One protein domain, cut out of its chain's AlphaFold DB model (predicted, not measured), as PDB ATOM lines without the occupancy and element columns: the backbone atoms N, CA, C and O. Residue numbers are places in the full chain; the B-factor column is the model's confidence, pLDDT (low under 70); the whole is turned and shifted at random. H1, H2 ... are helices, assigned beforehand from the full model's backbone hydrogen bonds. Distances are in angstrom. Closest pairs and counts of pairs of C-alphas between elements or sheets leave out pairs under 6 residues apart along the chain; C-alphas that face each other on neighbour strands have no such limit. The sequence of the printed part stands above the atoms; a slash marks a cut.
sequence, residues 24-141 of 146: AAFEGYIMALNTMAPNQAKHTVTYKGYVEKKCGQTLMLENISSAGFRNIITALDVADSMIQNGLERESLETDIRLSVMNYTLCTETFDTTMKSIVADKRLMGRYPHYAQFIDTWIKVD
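This is residues 24 to 141 of the 146 residues of an uncharacterized protein of Vibrio sp. THAF191c (UniProt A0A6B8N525). This is a compact helical body with H4 as its core: H5 folds back along H4 as a hairpin, H8 packs on residues 75 to 82 of H4, and H6 packs on residues 67 to 72, where H4 begins. H2 packs on residues 73 to 77 of H4 at a steep tilt, and H1 folds back along H2 away from H4, while the short H3 and H7 are turns at opposite ends of the body. The printed part has 118 residues with eight named helices, H1 to H8 in order, and no named strand; its class is all helix. The radius of gyration of the C-alphas is 13.9 A, and the spans are 40 by 33 by 26 A.

Begin at H4, residues 67 to 84, the hub, which touches four helices. H5, residues 91 to 103, forms a hairpin with it at a shallow tilt of 17 degrees, opposite ways; look at the closest C-alphas, Ala 79 and Glu 93, 5.4 A apart. H6, residues 110 to 119, touches residues 67 to 72 of H4 at a steep tilt of 47 degrees, with the C-alphas of Gly 68 and Asp 111 closest at 4.2 A. H8, residues 128 to 140, touches H4 at a shallow tilt of 30 degrees, opposite ways, with the C-alphas of Ala 79 and Tyr 130 closest at 6.9 A. H6 and H8 only just touch, with 3 pairs of C-alphas within 8 A, the closest being Val 118 and Ile 134 at 7.5 A. H7, residues 121 to 126, and H8 touch only at the corner, and only just, with 3 pairs within 8 A; the closest C-alphas are Met 124 and Ala 131, 5.0 A apart. H2, residues 38 to 55, touches H4 at a steep tilt of 53 degrees, closest at the C-alphas of His 43 and Ile 73, 6.0 A. H1, residues 24 to 36, forms a hairpin with H2 at a shallow tilt of 34 degrees, only just short of steep, closest at the C-alphas of Asn 34 and Ala 41, 5.2 A. H3, residues 61 to 65, is close to H1, H2 and H4 but not clearly touching; its C-alpha of Leu 61 is 5.9 A from that of Phe 26. H1 and H8 are among the pairs that stay apart. Every O i to N i+4 pair is within hydrogen-bond range in H2, H3, H5, H6, H7 and H8, against 7 of 9 in H1 and 13 of 14 in H4.

Find C-alpha 24 at (13.187, -32.447, -24.131), where H1 begins its 19.1 A. H2 runs 25.5 A from C-alpha 38, and H3 follows at residues 61 to 65. Find C-alpha 67 at (3.234, -39.875, -6.389); from there H4 runs 25.4 A. H5 is 18.3 A long, H6 14.2 A, H7 8.1 A and H8 18.6 A, ending at C-alpha 140, (-7.188, -39.558, 0.181).

The two C-alphas farthest apart, Ala 24 and Gly 125, are 41.1 A apart. The printed part has no cut, and no link is long. The mean pLDDT of the printed part is 95.0, and no printed residue is under 70.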
ATOM      1  N   ALA A  24      14.297 -32.992 -23.352       81.94
ATOM      2  CA  ALA A  24      13.187 -32.447 -24.131       81.94
ATOM      3  C   ALA A  24      11.811 -32.842 -23.564       81.94
ATOM      4  O   ALA A  24      10.892 -32.024 -23.575       81.94
ATOM      5  N   ALA A  25      11.661 -34.061 -23.031       86.06
ATOM      6  CA  ALA A  25      10.427 -34.481 -22.371       86.06
ATOM      7  C   ALA A  25      10.159 -33.690 -21.081       86.06
ATOM      8  O   ALA A  25       9.017 -33.308 -20.833       86.06
ATOM      9  N   PHE A  26      11.193 -33.405 -20.281       89.25
ATOM     10  CA  PHE A  26      11.051 -32.560 -19.097       89.25
ATOM     11  C   PHE A  26      10.679 -31.117 -19.460       89.25
ATOM     12  O   PHE A  26       9.725 -30.582 -18.903       89.25
ATOM     13  N   GLU A  27      11.372 -30.503 -20.420       89.75
ATOM     14  CA  GLU A  27      11.062 -29.142 -20.882       89.75
ATOM     15  C   GLU A  27       9.634 -29.048 -21.442       89.75
ATOM     16  O   GLU A  27       8.886 -28.133 -21.102       89.75
ATOM     17  N   GLY A  28       9.209 -30.039 -22.235       91.94
ATOM     18  CA  GLY A  28       7.833 -30.129 -22.728       91.94
ATOM     19  C   GLY A  28       6.807 -30.284 -21.599       91.94
ATOM     20  O   GLY A  28       5.769 -29.621 -21.616       91.94
ATOM     21  N   TYR A  29       7.111 -31.103 -20.589       92.25
ATOM     22  CA  TYR A  29       6.273 -31.255 -19.398       92.25
ATOM     23  C   TYR A  29       6.141 -29.940 -18.618       92.25
ATOM     24  O   TYR A  29       5.025 -29.543 -18.287       92.25
ATOM     25  N   ILE A  30       7.248 -29.235 -18.363       95.56
ATOM     26  CA  ILE A  30       7.223 -27.942 -17.666       95.56
ATOM     27  C   ILE A  30       6.476 -26.894 -18.480       95.56
ATOM     28  O   ILE A  30       5.675 -26.157 -17.910       95.56
ATOM     29  N   MET A  31       6.671 -26.851 -19.799       95.06
ATOM     30  CA  MET A  31       5.936 -25.943 -20.676       95.06
ATOM     31  C   MET A  31       4.428 -26.181 -20.574       95.06
ATOM     32  O   MET A  31       3.682 -25.227 -20.362       95.06
ATOM     33  N   ALA A  32       3.981 -27.438 -20.652       94.25
ATOM     34  CA  ALA A  32       2.572 -27.788 -20.493       94.25
ATOM     35  C   ALA A  32       2.049 -27.431 -19.092       94.25
ATOM     36  O   ALA A  32       1.026 -26.757 -18.972       94.25
ATOM     37  N   LEU A  33       2.765 -27.813 -18.032       94.75
ATOM     38  CA  LEU A  33       2.359 -27.542 -16.652       94.75
ATOM     39  C   LEU A  33       2.254 -26.039 -16.376       94.75
ATOM     40  O   LEU A  33       1.300 -25.598 -15.742       94.75
ATOM     41  N   ASN A  34       3.173 -25.239 -16.914       96.12
ATOM     42  CA  ASN A  34       3.185 -23.792 -16.728       96.12
ATOM     43  C   ASN A  34       1.952 -23.094 -17.333       96.12
ATOM     44  O   ASN A  34       1.590 -22.013 -16.878       96.12
ATOM     45  N   THR A  35       1.281 -23.704 -18.320       95.56
ATOM     46  CA  THR A  35       0.034 -23.152 -18.889       95.56
ATOM     47  C   THR A  35      -1.183 -23.317 -17.979       95.56
ATOM     48  O   THR A  35      -2.106 -22.509 -18.061       95.56
ATOM     49  N   MET A  36      -1.199 -24.339 -17.117       94.44
ATOM     50  CA  MET A  36      -2.358 -24.679 -16.278       94.44
ATOM     51  C   MET A  36      -2.123 -24.397 -14.791       94.44
ATOM     52  O   MET A  36      -3.052 -24.033 -14.077       94.44
ATOM     53  N   ALA A  37      -0.889 -24.577 -14.322       95.00
ATOM     54  CA  ALA A  37      -0.496 -24.475 -12.922       95.00
ATOM     55  C   ALA A  37       0.934 -23.900 -12.810       95.00
ATOM     56  O   ALA A  37       1.886 -24.627 -12.504       95.00
ATOM     57  N   PRO A  38       1.122 -22.589 -13.062       95.06
ATOM     58  CA  PRO A  38       2.446 -21.960 -13.088       95.06
ATOM     59  C   PRO A  38       3.207 -22.075 -11.758       95.06
ATOM     60  O   PRO A  38       4.427 -22.255 -11.757       95.06
ATOM     61  N   ASN A  39       2.510 -22.061 -10.617       94.75
ATOM     62  CA  ASN A  39       3.141 -22.279  -9.312       94.75
ATOM     63  C   ASN A  39       3.688 -23.708  -9.182       94.75
ATOM     64  O   ASN A  39       4.848 -23.897  -8.811       94.75
ATOM     65  N   GLN A  40       2.922 -24.721  -9.594       96.44
ATOM     66  CA  GLN A  40       3.401 -26.108  -9.603       96.44
ATOM     67  C   GLN A  40       4.584 -26.303 -10.554       96.44
ATOM     68  O   GLN A  40       5.519 -27.036 -10.220       96.44
ATOM     69  N   ALA A  41       4.604 -25.617 -11.700       96.94
ATOM     70  CA  ALA A  41       5.756 -25.611 -12.602       96.94
ATOM     71  C   ALA A  41       7.003 -25.020 -11.923       96.94
ATOM     72  O   ALA A  41       8.056 -25.664 -11.899       96.94
ATOM     73  N   LYS A  42       6.876 -23.847 -11.283       96.94
ATOM     74  CA  LYS A  42       7.947 -23.211 -10.493       96.94
ATOM     75  C   LYS A  42       8.485 -24.153  -9.412       96.94
ATOM     76  O   LYS A  42       9.704 -24.328  -9.299       96.94
ATOM     77  N   HIS A  43       7.604 -24.767  -8.622       97.81
ATOM     78  CA  HIS A  43       8.005 -25.688  -7.557       97.81
ATOM     79  C   HIS A  43       8.670 -26.945  -8.116       97.81
ATOM     80  O   HIS A  43       9.688 -27.371  -7.573       97.81
ATOM     81  N   THR A  44       8.165 -27.490  -9.224       97.62
ATOM     82  CA  THR A  44       8.760 -28.656  -9.889       97.62
ATOM     83  C   THR A  44      10.187 -28.373 -10.331       97.62
ATOM     84  O   THR A  44      11.089 -29.138  -9.994       97.62
ATOM     85  N   VAL A  45      10.415 -27.266 -11.044       96.88
ATOM     86  CA  VAL A  45      11.755 -26.877 -11.512       96.88
ATOM     87  C   VAL A  45      12.696 -26.666 -10.329       96.88
ATOM     88  O   VAL A  45      13.807 -27.196 -10.315       96.88
ATOM     89  N   THR A  46      12.236 -25.940  -9.309       96.94
ATOM     90  CA  THR A  46      13.047 -25.622  -8.127       96.94
ATOM     91  C   THR A  46      13.420 -26.883  -7.350       96.94
ATOM     92  O   THR A  46      14.588 -27.077  -7.007       96.94
ATOM     93  N   TYR A  47      12.447 -27.754  -7.077       97.69
ATOM     94  CA  TYR A  47      12.680 -28.961  -6.296       97.69
ATOM     95  C   TYR A  47      13.516 -29.982  -7.069       97.69
ATOM     96  O   TYR A  47      14.477 -30.513  -6.514       97.69
ATOM     97  N   LYS A  48      13.246 -30.178  -8.366       96.75
ATOM     98  CA  LYS A  48      14.095 -30.998  -9.240       96.75
ATOM     99  C   LYS A  48      15.538 -30.500  -9.213       96.75
ATOM    100  O   LYS A  48      16.427 -31.263  -8.857       96.75
ATOM    101  N   GLY A  49      15.765 -29.218  -9.502       96.44
ATOM    102  CA  GLY A  49      17.110 -28.639  -9.514       96.44
ATOM    103  C   GLY A  49      17.835 -28.791  -8.174       96.44
ATOM    104  O   GLY A  49      19.038 -29.053  -8.145       96.44
ATOM    105  N   TYR A  50      17.107 -28.698  -7.055       97.50
ATOM    106  CA  TYR A  50      17.652 -28.991  -5.732       97.50
ATOM    107  C   TYR A  50      18.087 -30.454  -5.586       97.50
ATOM    108  O   TYR A  50      19.224 -30.702  -5.182       97.50
ATOM    109  N   VAL A  51      17.212 -31.412  -5.911       97.31
ATOM    110  CA  VAL A  51      17.503 -32.849  -5.785       97.31
ATOM    111  C   VAL A  51      18.690 -33.226  -6.663       97.31
ATOM    112  O   VAL A  51      19.620 -33.867  -6.183       97.31
ATOM    113  N   GLU A  52      18.717 -32.773  -7.915       96.56
ATOM    114  CA  GLU A  52      19.803 -33.095  -8.844       96.56
ATOM    115  C   GLU A  52      21.143 -32.542  -8.367       96.56
ATOM    116  O   GLU A  52      22.156 -33.241  -8.391       96.56
ATOM    117  N   LYS A  53      21.145 -31.306  -7.857       97.31
ATOM    118  CA  LYS A  53      22.343 -30.693  -7.282       97.31
ATOM    119  C   LYS A  53      22.798 -31.407  -6.009       97.31
ATOM    120  O   LYS A  53      23.997 -31.592  -5.820       97.31
ATOM    121  N   LYS A  54      21.867 -31.771  -5.124       96.75
ATOM    122  CA  LYS A  54      22.169 -32.426  -3.842       96.75
ATOM    123  C   LYS A  54      22.665 -33.856  -4.040       96.75
ATOM    124  O   LYS A  54      23.604 -34.268  -3.368       96.75
ATOM    125  N   CYS A  55      22.015 -34.600  -4.927       96.06
ATOM    126  CA  CYS A  55      22.191 -36.041  -5.070       96.06
ATOM    127  C   CYS A  55      23.083 -36.437  -6.248       96.06
ATOM    128  O   CYS A  55      23.426 -37.608  -6.370       96.06
ATOM    129  N   GLY A  56      23.473 -35.486  -7.105       93.56
ATOM    130  CA  GLY A  56      24.345 -35.743  -8.252       93.56
ATOM    131  C   GLY A  56      23.715 -36.651  -9.312       93.56
ATOM    132  O   GLY A  56      24.433 -37.266 -10.096       93.56
ATOM    133  N   GLN A  57      22.387 -36.766  -9.319       88.38
ATOM    134  CA  GLN A  57      21.628 -37.621 -10.226       88.38
ATOM    135  C   GLN A  57      20.666 -36.777 -11.044       88.38
ATOM    136  O   GLN A  57      19.984 -35.924 -10.487       88.38
ATOM    137  N   THR A  58      20.584 -37.034 -12.348       91.62
ATOM    138  CA  THR A  58      19.577 -36.406 -13.203       91.62
ATOM    139  C   THR A  58      18.224 -37.071 -12.977       91.62
ATOM    140  O   THR A  58      18.083 -38.275 -13.179       91.62
ATOM    141  N   LEU A  59      17.223 -36.287 -12.584       92.38
ATOM    142  CA  LEU A  59      15.845 -36.745 -12.468       92.38
ATOM    143  C   LEU A  59      15.172 -36.754 -13.839       92.38
ATOM    144  O   LEU A  59      15.117 -35.739 -14.541       92.38
ATOM    145  N   MET A  60      14.614 -37.908 -14.169       90.94
ATOM    146  CA  MET A  60      13.859 -38.183 -15.383       90.94
ATOM    147  C   MET A  60      12.365 -37.904 -15.159       90.94
ATOM    148  O   MET A  60      11.900 -37.755 -14.024       90.94
ATOM    149  N   LEU A  61      11.584 -37.857 -16.246       89.94
ATOM    150  CA  LEU A  61      10.139 -37.599 -16.173       89.94
ATOM    151  C   LEU A  61       9.415 -38.614 -15.275       89.94
ATOM    152  O   LEU A  61       8.532 -38.229 -14.517       89.94
ATOM    153  N   GLU A  62       9.832 -39.881 -15.296       89.94
ATOM    154  CA  GLU A  62       9.309 -40.927 -14.409       89.94
ATOM    155  C   GLU A  62       9.464 -40.571 -12.922       89.94
ATOM    156  O   GLU A  62       8.507 -40.709 -12.160       89.94
ATOM    157  N   ASN A  63      10.609 -40.002 -12.518       92.88
ATOM    158  CA  ASN A  63      10.840 -39.580 -11.135       92.88
ATOM    159  C   ASN A  63       9.901 -38.433 -10.742       92.88
ATOM    160  O   ASN A  63       9.305 -38.459  -9.668       92.88
ATOM    161  N   ILE A  64       9.735 -37.449 -11.627       92.56
ATOM    162  CA  ILE A  64       8.903 -36.256 -11.394       92.56
ATOM    163  C   ILE A  64       7.407 -36.591 -11.433       92.56
ATOM    164  O   ILE A  64       6.608 -35.971 -10.737       92.56
ATOM    165  N   SER A  65       7.025 -37.599 -12.216       90.44
ATOM    166  CA  SER A  65       5.648 -38.090 -12.301       90.44
ATOM    167  C   SER A  65       5.238 -38.983 -11.122       90.44
ATOM    168  O   SER A  65       4.048 -39.282 -10.973       90.44
ATOM    169  N   SER A  66       6.190 -39.392 -10.272       93.62
ATOM    170  CA  SER A  66       5.927 -40.233  -9.099       93.62
ATOM    171  C   SER A  66       4.967 -39.568  -8.107       93.62
ATOM    172  O   SER A  66       4.913 -38.342  -7.998       93.62
ATOM    173  N   ALA A  67       4.198 -40.379  -7.369       93.00
ATOM    174  CA  ALA A  67       3.234 -39.875  -6.389       93.00
ATOM    175  C   ALA A  67       3.905 -38.989  -5.332       93.00
ATOM    176  O   ALA A  67       3.516 -37.833  -5.183       93.00
ATOM    177  N   GLY A  68       4.978 -39.469  -4.701       94.69
ATOM    178  CA  GLY A  68       5.728 -38.700  -3.712       94.69
ATOM    179  C   GLY A  68       6.248 -37.366  -4.228       94.69
ATOM    180  O   GLY A  68       6.107 -36.355  -3.541       94.69
ATOM    181  N   PHE A  69       6.781 -37.317  -5.456       96.38
ATOM    182  CA  PHE A  69       7.235 -36.048  -6.026       96.38
ATOM    183  C   PHE A  69       6.061 -35.075  -6.186       96.38
ATOM    184  O   PHE A  69       6.137 -33.939  -5.719       96.38
ATOM    185  N   ARG A  70       4.941 -35.517  -6.773       95.00
ATOM    186  CA  ARG A  70       3.736 -34.679  -6.915       95.00
ATOM    187  C   ARG A  70       3.170 -34.229  -5.567       95.00
ATOM    188  O   ARG A  70       2.692 -33.102  -5.459       95.00
ATOM    189  N   ASN A  71       3.248 -35.069  -4.540       96.19
ATOM    190  CA  ASN A  71       2.803 -34.733  -3.189       96.19
ATOM    191  C   ASN A  71       3.667 -33.645  -2.559       96.19
ATOM    192  O   ASN A  71       3.130 -32.716  -1.964       96.19
ATOM    193  N   ILE A  72       4.984 -33.692  -2.764       97.50
ATOM    194  CA  ILE A  72       5.888 -32.615  -2.347       97.50
ATOM    195  C   ILE A  72       5.560 -31.311  -3.083       97.50
ATOM    196  O   ILE A  72       5.513 -30.250  -2.463       97.50
ATOM    197  N   ILE A  73       5.295 -31.371  -4.391       97.69
ATOM    198  CA  ILE A  73       4.891 -30.180  -5.155       97.69
ATOM    199  C   ILE A  73       3.558 -29.625  -4.653       97.69
ATOM    200  O   ILE A  73       3.451 -28.419  -4.464       97.69
ATOM    201  N   THR A  74       2.584 -30.485  -4.363       96.19
ATOM    202  CA  THR A  74       1.291 -30.089  -3.780       96.19
ATOM    203  C   THR A  74       1.483 -29.431  -2.415       96.19
ATOM    204  O   THR A  74       0.904 -28.386  -2.137       96.19
ATOM    205  N   ALA A  75       2.350 -30.001  -1.576       96.94
ATOM    206  CA  ALA A  75       2.687 -29.466  -0.265       96.94
ATOM    207  C   ALA A  75       3.310 -28.060  -0.346       96.94
ATOM    208  O   ALA A  75       3.046 -27.231   0.524       96.94
ATOM    209  N   LEU A  76       4.111 -27.777  -1.376       98.06
ATOM    210  CA  LEU A  76       4.674 -26.448  -1.631       98.06
ATOM    211  C   LEU A  76       3.629 -25.479  -2.210       98.06
ATOM    212  O   LEU A  76       3.499 -24.362  -1.721       98.06
ATOM    213  N   ASP A  77       2.856 -25.919  -3.201       97.38
ATOM    214  CA  ASP A  77       1.842 -25.106  -3.891       97.38
ATOM    215  C   ASP A  77       0.728 -24.647  -2.939       97.38
ATOM    216  O   ASP A  77       0.295 -23.494  -2.953       97.38
ATOM    217  N   VAL A  78       0.303 -25.529  -2.035       96.75
ATOM    218  CA  VAL A  78      -0.720 -25.211  -1.031       96.75
ATOM    219  C   VAL A  78      -0.194 -24.242   0.019       96.75
ATOM    220  O   VAL A  78      -0.959 -23.406   0.492       96.75
ATOM    221  N   ALA A  79       1.097 -24.296   0.359       97.62
ATOM    222  CA  ALA A  79       1.697 -23.301   1.241       97.62
ATOM    223  C   ALA A  79       1.620 -21.897   0.619       97.62
ATOM    224  O   ALA A  79       1.118 -20.976   1.267       97.62
ATOM    225  N   ASP A  80       2.026 -21.756  -0.648       96.56
ATOM    226  CA  ASP A  80       1.924 -20.495  -1.396       96.56
ATOM    227  C   ASP A  80       0.454 -20.030  -1.473       96.56
ATOM    228  O   ASP A  80       0.141 -18.867  -1.202       96.56
ATOM    229  N   SER A  81      -0.474 -20.945  -1.773       96.62
ATOM    230  CA  SER A  81      -1.906 -20.645  -1.864       96.62
ATOM    231  C   SER A  81      -2.504 -20.189  -0.528       96.62
ATOM    232  O   SER A  81      -3.238 -19.202  -0.482       96.62
ATOM    233  N   MET A  82      -2.188 -20.854   0.581       97.62
ATOM    234  CA  MET A  82      -2.707 -20.488   1.903       97.62
ATOM    235  C   MET A  82      -2.220 -19.115   2.356       97.62
ATOM    236  O   MET A  82      -3.000 -18.373   2.955       97.62
ATOM    237  N   ILE A  83      -0.978 -18.752   2.032       97.06
ATOM    238  CA  ILE A  83      -0.452 -17.405   2.286       97.06
ATOM    239  C   ILE A  83      -1.226 -16.376   1.461       97.06
ATOM    240  O   ILE A  83      -1.720 -15.394   2.010       97.06
ATOM    241  N   GLN A  84      -1.395 -16.617   0.159       96.31
ATOM    242  CA  GLN A  84      -2.115 -15.701  -0.735       96.31
ATOM    243  C   GLN A  84      -3.578 -15.494  -0.325       96.31
ATOM    244  O   GLN A  84      -4.124 -14.409  -0.507       96.31
ATOM    245  N   ASN A  85      -4.203 -16.519   0.256       96.94
ATOM    246  CA  ASN A  85      -5.577 -16.465   0.747       96.94
ATOM    247  C   ASN A  85      -5.693 -15.988   2.208       96.94
ATOM    248  O   ASN A  85      -6.797 -15.963   2.750       96.94
ATOM    249  N   GLY A  86      -4.585 -15.627   2.865       96.62
ATOM    250  CA  GLY A  86      -4.584 -15.158   4.254       96.62
ATOM    251  C   GLY A  86      -4.966 -16.227   5.286       96.62
ATOM    252  O   GLY A  86      -5.345 -15.884   6.404       96.62
ATOM    253  N   LEU A  87      -4.886 -17.510   4.921       97.50
ATOM    254  CA  LEU A  87      -5.157 -18.639   5.816       97.50
ATOM    255  C   LEU A  87      -3.957 -18.960   6.706       97.50
ATOM    256  O   LEU A  87      -4.123 -19.454   7.814       97.50
ATOM    257  N   GLU A  88      -2.748 -18.685   6.226       97.44
ATOM    258  CA  GLU A  88      -1.513 -18.920   6.965       97.44
ATOM    259  C   GLU A  88      -0.563 -17.730   6.831       97.44
ATOM    260  O   GLU A  88      -0.658 -16.908   5.920       97.44
ATOM    261  N   ARG A  89       0.378 -17.636   7.771       95.94
ATOM    262  CA  ARG A  89       1.403 -16.583   7.791       95.94
ATOM    263  C   ARG A  89       2.469 -16.793   6.716       95.94
ATOM    264  O   ARG A  89       2.840 -17.925   6.417       95.94
ATOM    265  N   GLU A  90       3.071 -15.693   6.262       94.44
ATOM    266  CA  GLU A  90       4.105 -15.671   5.210       94.44
ATOM    267  C   GLU A  90       5.297 -16.604   5.477       94.44
ATOM    268  O   GLU A  90       5.884 -17.156   4.551       94.44
ATOM    269  N   SER A  91       5.648 -16.840   6.747       96.75
ATOM    270  CA  SER A  91       6.768 -17.727   7.078       96.75
ATOM    271  C   SER A  91       6.531 -19.193   6.692       96.75
ATOM    272  O   SER A  91       7.498 -19.953   6.652       96.75
ATOM    273  N   LEU A  92       5.285 -19.603   6.410       97.62
ATOM    274  CA  LEU A  92       4.942 -20.973   6.019       97.62
ATOM    275  C   LEU A  92       5.730 -21.435   4.788       97.62
ATOM    276  O   LEU A  92       6.332 -22.502   4.834       97.62
ATOM    277  N   GLU A  93       5.782 -20.638   3.716       94.94
ATOM    278  CA  GLU A  93       6.464 -21.011   2.467       94.94
ATOM    279  C   GLU A  93       7.926 -21.377   2.743       94.94
ATOM    280  O   GLU A  93       8.434 -22.403   2.280       94.94
ATOM    281  N   THR A  94       8.604 -20.537   3.528       96.19
ATOM    282  CA  THR A  94      10.017 -20.733   3.860       96.19
ATOM    283  C   THR A  94      10.205 -21.967   4.738       96.19
ATOM    284  O   THR A  94      11.069 -22.793   4.439       96.19
ATOM    285  N   ASP A  95       9.379 -22.144   5.771       97.44
ATOM    286  CA  ASP A  95       9.474 -23.288   6.683       97.44
ATOM    287  C   ASP A  95       9.191 -24.621   5.961       97.44
ATOM    288  O   ASP A  95       9.925 -25.595   6.171       97.44
ATOM    289  N   ILE A  96       8.201 -24.673   5.061       97.62
ATOM    290  CA  ILE A  96       7.903 -25.865   4.247       97.62
ATOM    291  C   ILE A  96       9.027 -26.149   3.265       97.62
ATOM    292  O   ILE A  96       9.507 -27.282   3.206       97.62
ATOM    293  N   ARG A  97       9.507 -25.140   2.530       96.69
ATOM    294  CA  ARG A  97      10.609 -25.316   1.574       96.69
ATOM    295  C   ARG A  97      11.862 -25.859   2.253       96.69
ATOM    296  O   ARG A  97      12.463 -26.808   1.751       96.69
ATOM    297  N   LEU A  98      12.242 -25.290   3.397       96.69
ATOM    298  CA  LEU A  98      13.391 -25.761   4.169       96.69
ATOM    299  C   LEU A  98      13.179 -27.186   4.685       96.69
ATOM    300  O   LEU A  98      14.106 -27.990   4.623       96.69
ATOM    301  N   SER A  99      11.971 -27.521   5.138       97.12
ATOM    302  CA  SER A  99      11.647 -28.869   5.621       97.12
ATOM    303  C   SER A  99      11.709 -29.904   4.498       97.12
ATOM    304  O   SER A  99      12.382 -30.920   4.653       97.12
ATOM    305  N   VAL A 100      11.111 -29.619   3.335       97.75
ATOM    306  CA  VAL A 100      11.213 -30.455   2.125       97.75
ATOM    307  C   VAL A 100      12.675 -30.716   1.779       97.75
ATOM    308  O   VAL A 100      13.085 -31.865   1.617       97.75
ATOM    309  N   MET A 101      13.490 -29.662   1.707       96.38
ATOM    310  CA  MET A 101      14.915 -29.782   1.395       96.38
ATOM    311  C   MET A 101      15.663 -30.614   2.445       96.38
ATOM    312  O   MET A 101      16.458 -31.494   2.097       96.38
ATOM    313  N   ASN A 102      15.393 -30.377   3.728       96.81
ATOM    314  CA  ASN A 102      16.034 -31.083   4.831       96.81
ATOM    315  C   ASN A 102      15.700 -32.584   4.833       96.81
ATOM    316  O   ASN A 102      16.602 -33.407   4.965       96.81
ATOM    317  N   TYR A 103      14.430 -32.941   4.613       97.75
ATOM    318  CA  TYR A 103      13.949 -34.328   4.602       97.75
ATOM    319  C   TYR A 103      14.164 -35.069   3.277       97.75
ATOM    320  O   TYR A 103      13.922 -36.271   3.185       97.75
ATOM    321  N   THR A 104      14.622 -34.379   2.233       97.31
ATOM    322  CA  THR A 104      15.011 -35.020   0.974       97.31
ATOM    323  C   THR A 104      16.336 -35.749   1.163       97.31
ATOM    324  O   THR A 104      17.377 -35.104   1.303       97.31
ATOM    325  N   LEU A 105      16.325 -37.079   1.137       95.81
ATOM    326  CA  LEU A 105      17.527 -37.908   1.240       95.81
ATOM    327  C   LEU A 105      17.777 -38.623  -0.089       95.81
ATOM    328  O   LEU A 105      16.858 -39.166  -0.685       95.81
ATOM    329  N   CYS A 106      19.029 -38.639  -0.547       95.31
ATOM    330  CA  CYS A 106      19.390 -39.155  -1.875       95.31
ATOM    331  C   CYS A 106      19.256 -40.677  -2.025       95.31
ATOM    332  O   CYS A 106      19.319 -41.191  -3.135       95.31
ATOM    333  N   THR A 107      19.111 -41.390  -0.910       94.19
ATOM    334  CA  THR A 107      18.934 -42.847  -0.853       94.19
ATOM    335  C   THR A 107      17.482 -43.253  -0.624       94.19
ATOM    336  O   THR A 107      17.193 -44.443  -0.573       94.19
ATOM    337  N   GLU A 108      16.582 -42.284  -0.453       94.69
ATOM    338  CA  GLU A 108      15.191 -42.508  -0.077       94.69
ATOM    339  C   GLU A 108      14.234 -42.092  -1.192       94.69
ATOM    340  O   GLU A 108      14.566 -41.315  -2.088       94.69
ATOM    341  N   THR A 109      13.008 -42.600  -1.111       94.56
ATOM    342  CA  THR A 109      11.934 -42.197  -2.021       94.56
ATOM    343  C   THR A 109      11.364 -40.829  -1.642       94.56
ATOM    344  O   THR A 109      11.420 -40.401  -0.487       94.56
ATOM    345  N   PHE A 110      10.718 -40.163  -2.602       95.94
ATOM    346  CA  PHE A 110       9.966 -38.938  -2.321       95.94
ATOM    347  C   PHE A 110       8.786 -39.175  -1.364       95.94
ATOM    348  O   PHE A 110       8.418 -38.269  -0.617       95.94
ATOM    349  N   ASP A 111       8.231 -40.392  -1.319       94.94
ATOM    350  CA  ASP A 111       7.210 -40.759  -0.331       94.94
ATOM    351  C   ASP A 111       7.785 -40.734   1.090       94.94
ATOM    352  O   ASP A 111       7.151 -40.200   1.999       94.94
ATOM    353  N   THR A 112       9.018 -41.222   1.288       95.19
ATOM    354  CA  THR A 112       9.728 -41.122   2.575       95.19
ATOM    355  C   THR A 112       9.916 -39.660   2.991       95.19
ATOM    356  O   THR A 112       9.689 -39.301   4.153       95.19
ATOM    357  N   THR A 113      10.293 -38.790   2.049       96.00
ATOM    358  CA  THR A 113      10.403 -37.346   2.302       96.00
ATOM    359  C   THR A 113       9.060 -36.756   2.722       96.00
ATOM    360  O   THR A 113       8.999 -36.053   3.731       96.00
ATOM    361  N   MET A 114       7.976 -37.083   2.015       95.31
ATOM    362  CA  MET A 114       6.642 -36.594   2.360       95.31
ATOM    363  C   MET A 114       6.187 -37.094   3.736       95.31
ATOM    364  O   MET A 114       5.762 -36.293   4.568       95.31
ATOM    365  N   LYS A 115       6.361 -38.385   4.040       94.50
ATOM    366  CA  LYS A 115       6.068 -38.956   5.368       94.50
ATOM    367  C   LYS A 115       6.844 -38.243   6.482       94.50
ATOM    368  O   LYS A 115       6.296 -37.997   7.554       94.50
ATOM    369  N   SER A 116       8.091 -37.848   6.220       96.25
ATOM    370  CA  SER A 116       8.917 -37.108   7.183       96.25
ATOM    371  C   SER A 116       8.403 -35.688   7.441       96.25
ATOM    372  O   SER A 116       8.378 -35.256   8.590       96.25
ATOM    373  N   ILE A 117       7.937 -34.983   6.402       95.12
ATOM    374  CA  ILE A 117       7.300 -33.661   6.540       95.12
ATOM    375  C   ILE A 117       6.059 -33.763   7.430       95.12
ATOM    376  O   ILE A 117       5.873 -32.964   8.341       95.12
ATOM    377  N   VAL A 118       5.231 -34.778   7.193       93.94
ATOM    378  CA  VAL A 118       3.975 -35.030   7.918       93.94
ATOM    379  C   VAL A 118       4.228 -35.378   9.379       93.94
ATOM    380  O   VAL A 118       3.484 -34.962  10.265       93.94
ATOM    381  N   ALA A 119       5.305 -36.113   9.642       94.94
ATOM    382  CA  ALA A 119       5.725 -36.459  10.989       94.94
ATOM    383  C   ALA A 119       6.374 -35.285  11.753       94.94
ATOM    384  O   ALA A 119       6.539 -35.386  12.975       94.94
ATOM    385  N   ASP A 120       6.737 -34.175  11.090       95.88
ATOM    386  CA  ASP A 120       7.310 -32.998  11.753       95.88
ATOM    387  C   ASP A 120       6.238 -32.266  12.577       95.88
ATOM    388  O   ASP A 120       5.544 -31.357  12.120       95.88
ATOM    389  N   LYS A 121       6.143 -32.635  13.858       95.50
ATOM    390  CA  LYS A 121       5.218 -32.028  14.824       95.50
ATOM    391  C   LYS A 121       5.456 -30.535  15.033       95.50
ATOM    392  O   LYS A 121       4.513 -29.822  15.373       95.50
ATOM    393  N   ARG A 122       6.692 -30.051  14.874       94.69
ATOM    394  CA  ARG A 122       7.000 -28.622  15.017       94.69
ATOM    395  C   ARG A 122       6.404 -27.864  13.842       94.69
ATOM    396  O   ARG A 122       5.806 -26.816  14.058       94.69
ATOM    397  N   LEU A 123       6.567 -28.388  12.632       94.69
ATOM    398  CA  LEU A 123       5.997 -27.801  11.430       94.69
ATOM    399  C   LEU A 123       4.466 -27.880  11.453       94.69
ATOM    400  O   LEU A 123       3.798 -26.850  11.386       94.69
ATOM    401  N   MET A 124       3.910 -29.075  11.654       95.75
ATOM    402  CA  MET A 124       2.461 -29.302  11.645       95.75
ATOM    403  C   MET A 124       1.746 -28.585  12.798       95.75
ATOM    404  O   MET A 124       0.660 -28.048  12.617       95.75
ATOM    405  N   GLY A 125       2.365 -28.490  13.978       96.44
ATOM    406  CA  GLY A 125       1.804 -27.734  15.102       96.44
ATOM    407  C   GLY A 125       1.881 -26.214  14.928       96.44
ATOM    408  O   GLY A 125       1.148 -25.480  15.587       96.44
ATOM    409  N   ARG A 126       2.770 -25.720  14.057       97.31
ATOM    410  CA  ARG A 126       2.969 -24.287  13.802       97.31
ATOM    411  C   ARG A 126       1.972 -23.727  12.782       97.31
ATOM    412  O   ARG A 126       1.717 -22.522  12.828       97.31
ATOM    413  N   TYR A 127       1.433 -24.563  11.899       98.00
ATOM    414  CA  TYR A 127       0.599 -24.160  10.764       98.00
ATOM    415  C   TYR A 127      -0.668 -25.026  10.700       98.00
ATOM    416  O   TYR A 127      -0.685 -26.047  10.011       98.00
ATOM    417  N   PRO A 128      -1.707 -24.692  11.485       95.88
ATOM    418  CA  PRO A 128      -2.856 -25.568  11.688       95.88
ATOM    419  C   PRO A 128      -3.719 -25.762  10.435       95.88
ATOM    420  O   PRO A 128      -4.205 -26.872  10.213       95.88
ATOM    421  N   HIS A 129      -3.897 -24.734   9.598       97.50
ATOM    422  CA  HIS A 129      -4.664 -24.870   8.355       97.50
ATOM    423  C   HIS A 129      -3.895 -25.721   7.350       97.50
ATOM    424  O   HIS A 129      -4.470 -26.614   6.724       97.50
ATOM    425  N   TYR A 130      -2.583 -25.501   7.261       98.00
ATOM    426  CA  TYR A 130      -1.704 -26.330   6.447       98.00
ATOM    427  C   TYR A 130      -1.727 -27.796   6.892       98.00
ATOM    428  O   TYR A 130      -1.954 -28.689   6.077       98.00
ATOM    429  N   ALA A 131      -1.573 -28.052   8.191       97.19
ATOM    430  CA  ALA A 131      -1.600 -29.399   8.749       97.19
ATOM    431  C   ALA A 131      -2.933 -30.108   8.479       97.19
ATOM    432  O   ALA A 131      -2.934 -31.274   8.090       97.19
ATOM    433  N   GLN A 132      -4.061 -29.404   8.621       96.44
ATOM    434  CA  GLN A 132      -5.381 -29.953   8.310       96.44
ATOM    435  C   GLN A 132      -5.506 -30.348   6.833       96.44
ATOM    436  O   GLN A 132      -6.031 -31.422   6.521       96.44
ATOM    437  N   PHE A 133      -5.032 -29.493   5.922       96.44
ATOM    438  CA  PHE A 133      -5.030 -29.815   4.500       96.44
ATOM    439  C   PHE A 133      -4.171 -31.048   4.223       96.44
ATOM    440  O   PHE A 133      -4.647 -31.984   3.586       96.44
ATOM    441  N   ILE A 134      -2.931 -31.071   4.719       95.38
ATOM    442  CA  ILE A 134      -1.986 -32.159   4.456       95.38
ATOM    443  C   ILE A 134      -2.498 -33.488   5.017       95.38
ATOM    444  O   ILE A 134      -2.456 -34.496   4.316       95.38
ATOM    445  N   ASP A 135      -3.053 -33.495   6.228       92.69
ATOM    446  CA  ASP A 135      -3.689 -34.681   6.814       92.69
ATOM    447  C   ASP A 135      -4.844 -35.199   5.939       92.69
ATOM    448  O   ASP A 135      -4.941 -36.395   5.661       92.69
ATOM    449  N   THR A 136      -5.688 -34.296   5.433       93.38
ATOM    450  CA  THR A 136      -6.786 -34.663   4.527       93.38
ATOM    451  C   THR A 136      -6.259 -35.208   3.199       93.38
ATOM    452  O   THR A 136      -6.734 -36.242   2.731       93.38
ATOM    453  N   TRP A 137      -5.258 -34.548   2.613       93.31
ATOM    454  CA  TRP A 137      -4.617 -34.950   1.362       93.31
ATOM    455  C   TRP A 137      -4.026 -36.362   1.449       93.31
ATOM    456  O   TRP A 137      -4.199 -37.180   0.551       93.31
ATOM    457  N   ILE A 138      -3.387 -36.690   2.568       88.88
ATOM    458  CA  ILE A 138      -2.774 -38.008   2.782       88.88
ATOM    459  C   ILE A 138      -3.816 -39.097   2.966       88.88
ATOM    460  O   ILE A 138      -3.638 -40.202   2.468       88.88
ATOM    461  N   LYS A 139      -4.918 -38.798   3.657       88.25
ATOM    462  CA  LYS A 139      -6.013 -39.761   3.830       88.25
ATOM    463  C   LYS A 139      -6.649 -40.159   2.503       88.25
ATOM    464  O   LYS A 139      -7.138 -41.280   2.390       88.25
ATOM    465  N   VAL A 140      -6.663 -39.256   1.520       87.06
ATOM    466  CA  VAL A 140      -7.188 -39.558   0.181       87.06
ATOM    467  C   VAL A 140      -6.134 -40.166  -0.745       87.06
ATOM    468  O   VAL A 140      -6.497 -40.932  -1.637       87.06
ATOM    469  N   ASP A 141      -4.845 -39.886  -0.534       83.06
ATOM    470  CA  ASP A 141      -3.766 -40.518  -1.295       83.06
ATOM    471  C   ASP A 141      -3.353 -41.868  -0.689       83.06
ATOM    472  O   ASP A 141      -2.556 -41.967   0.248       83.06
TER     473      ASP A 141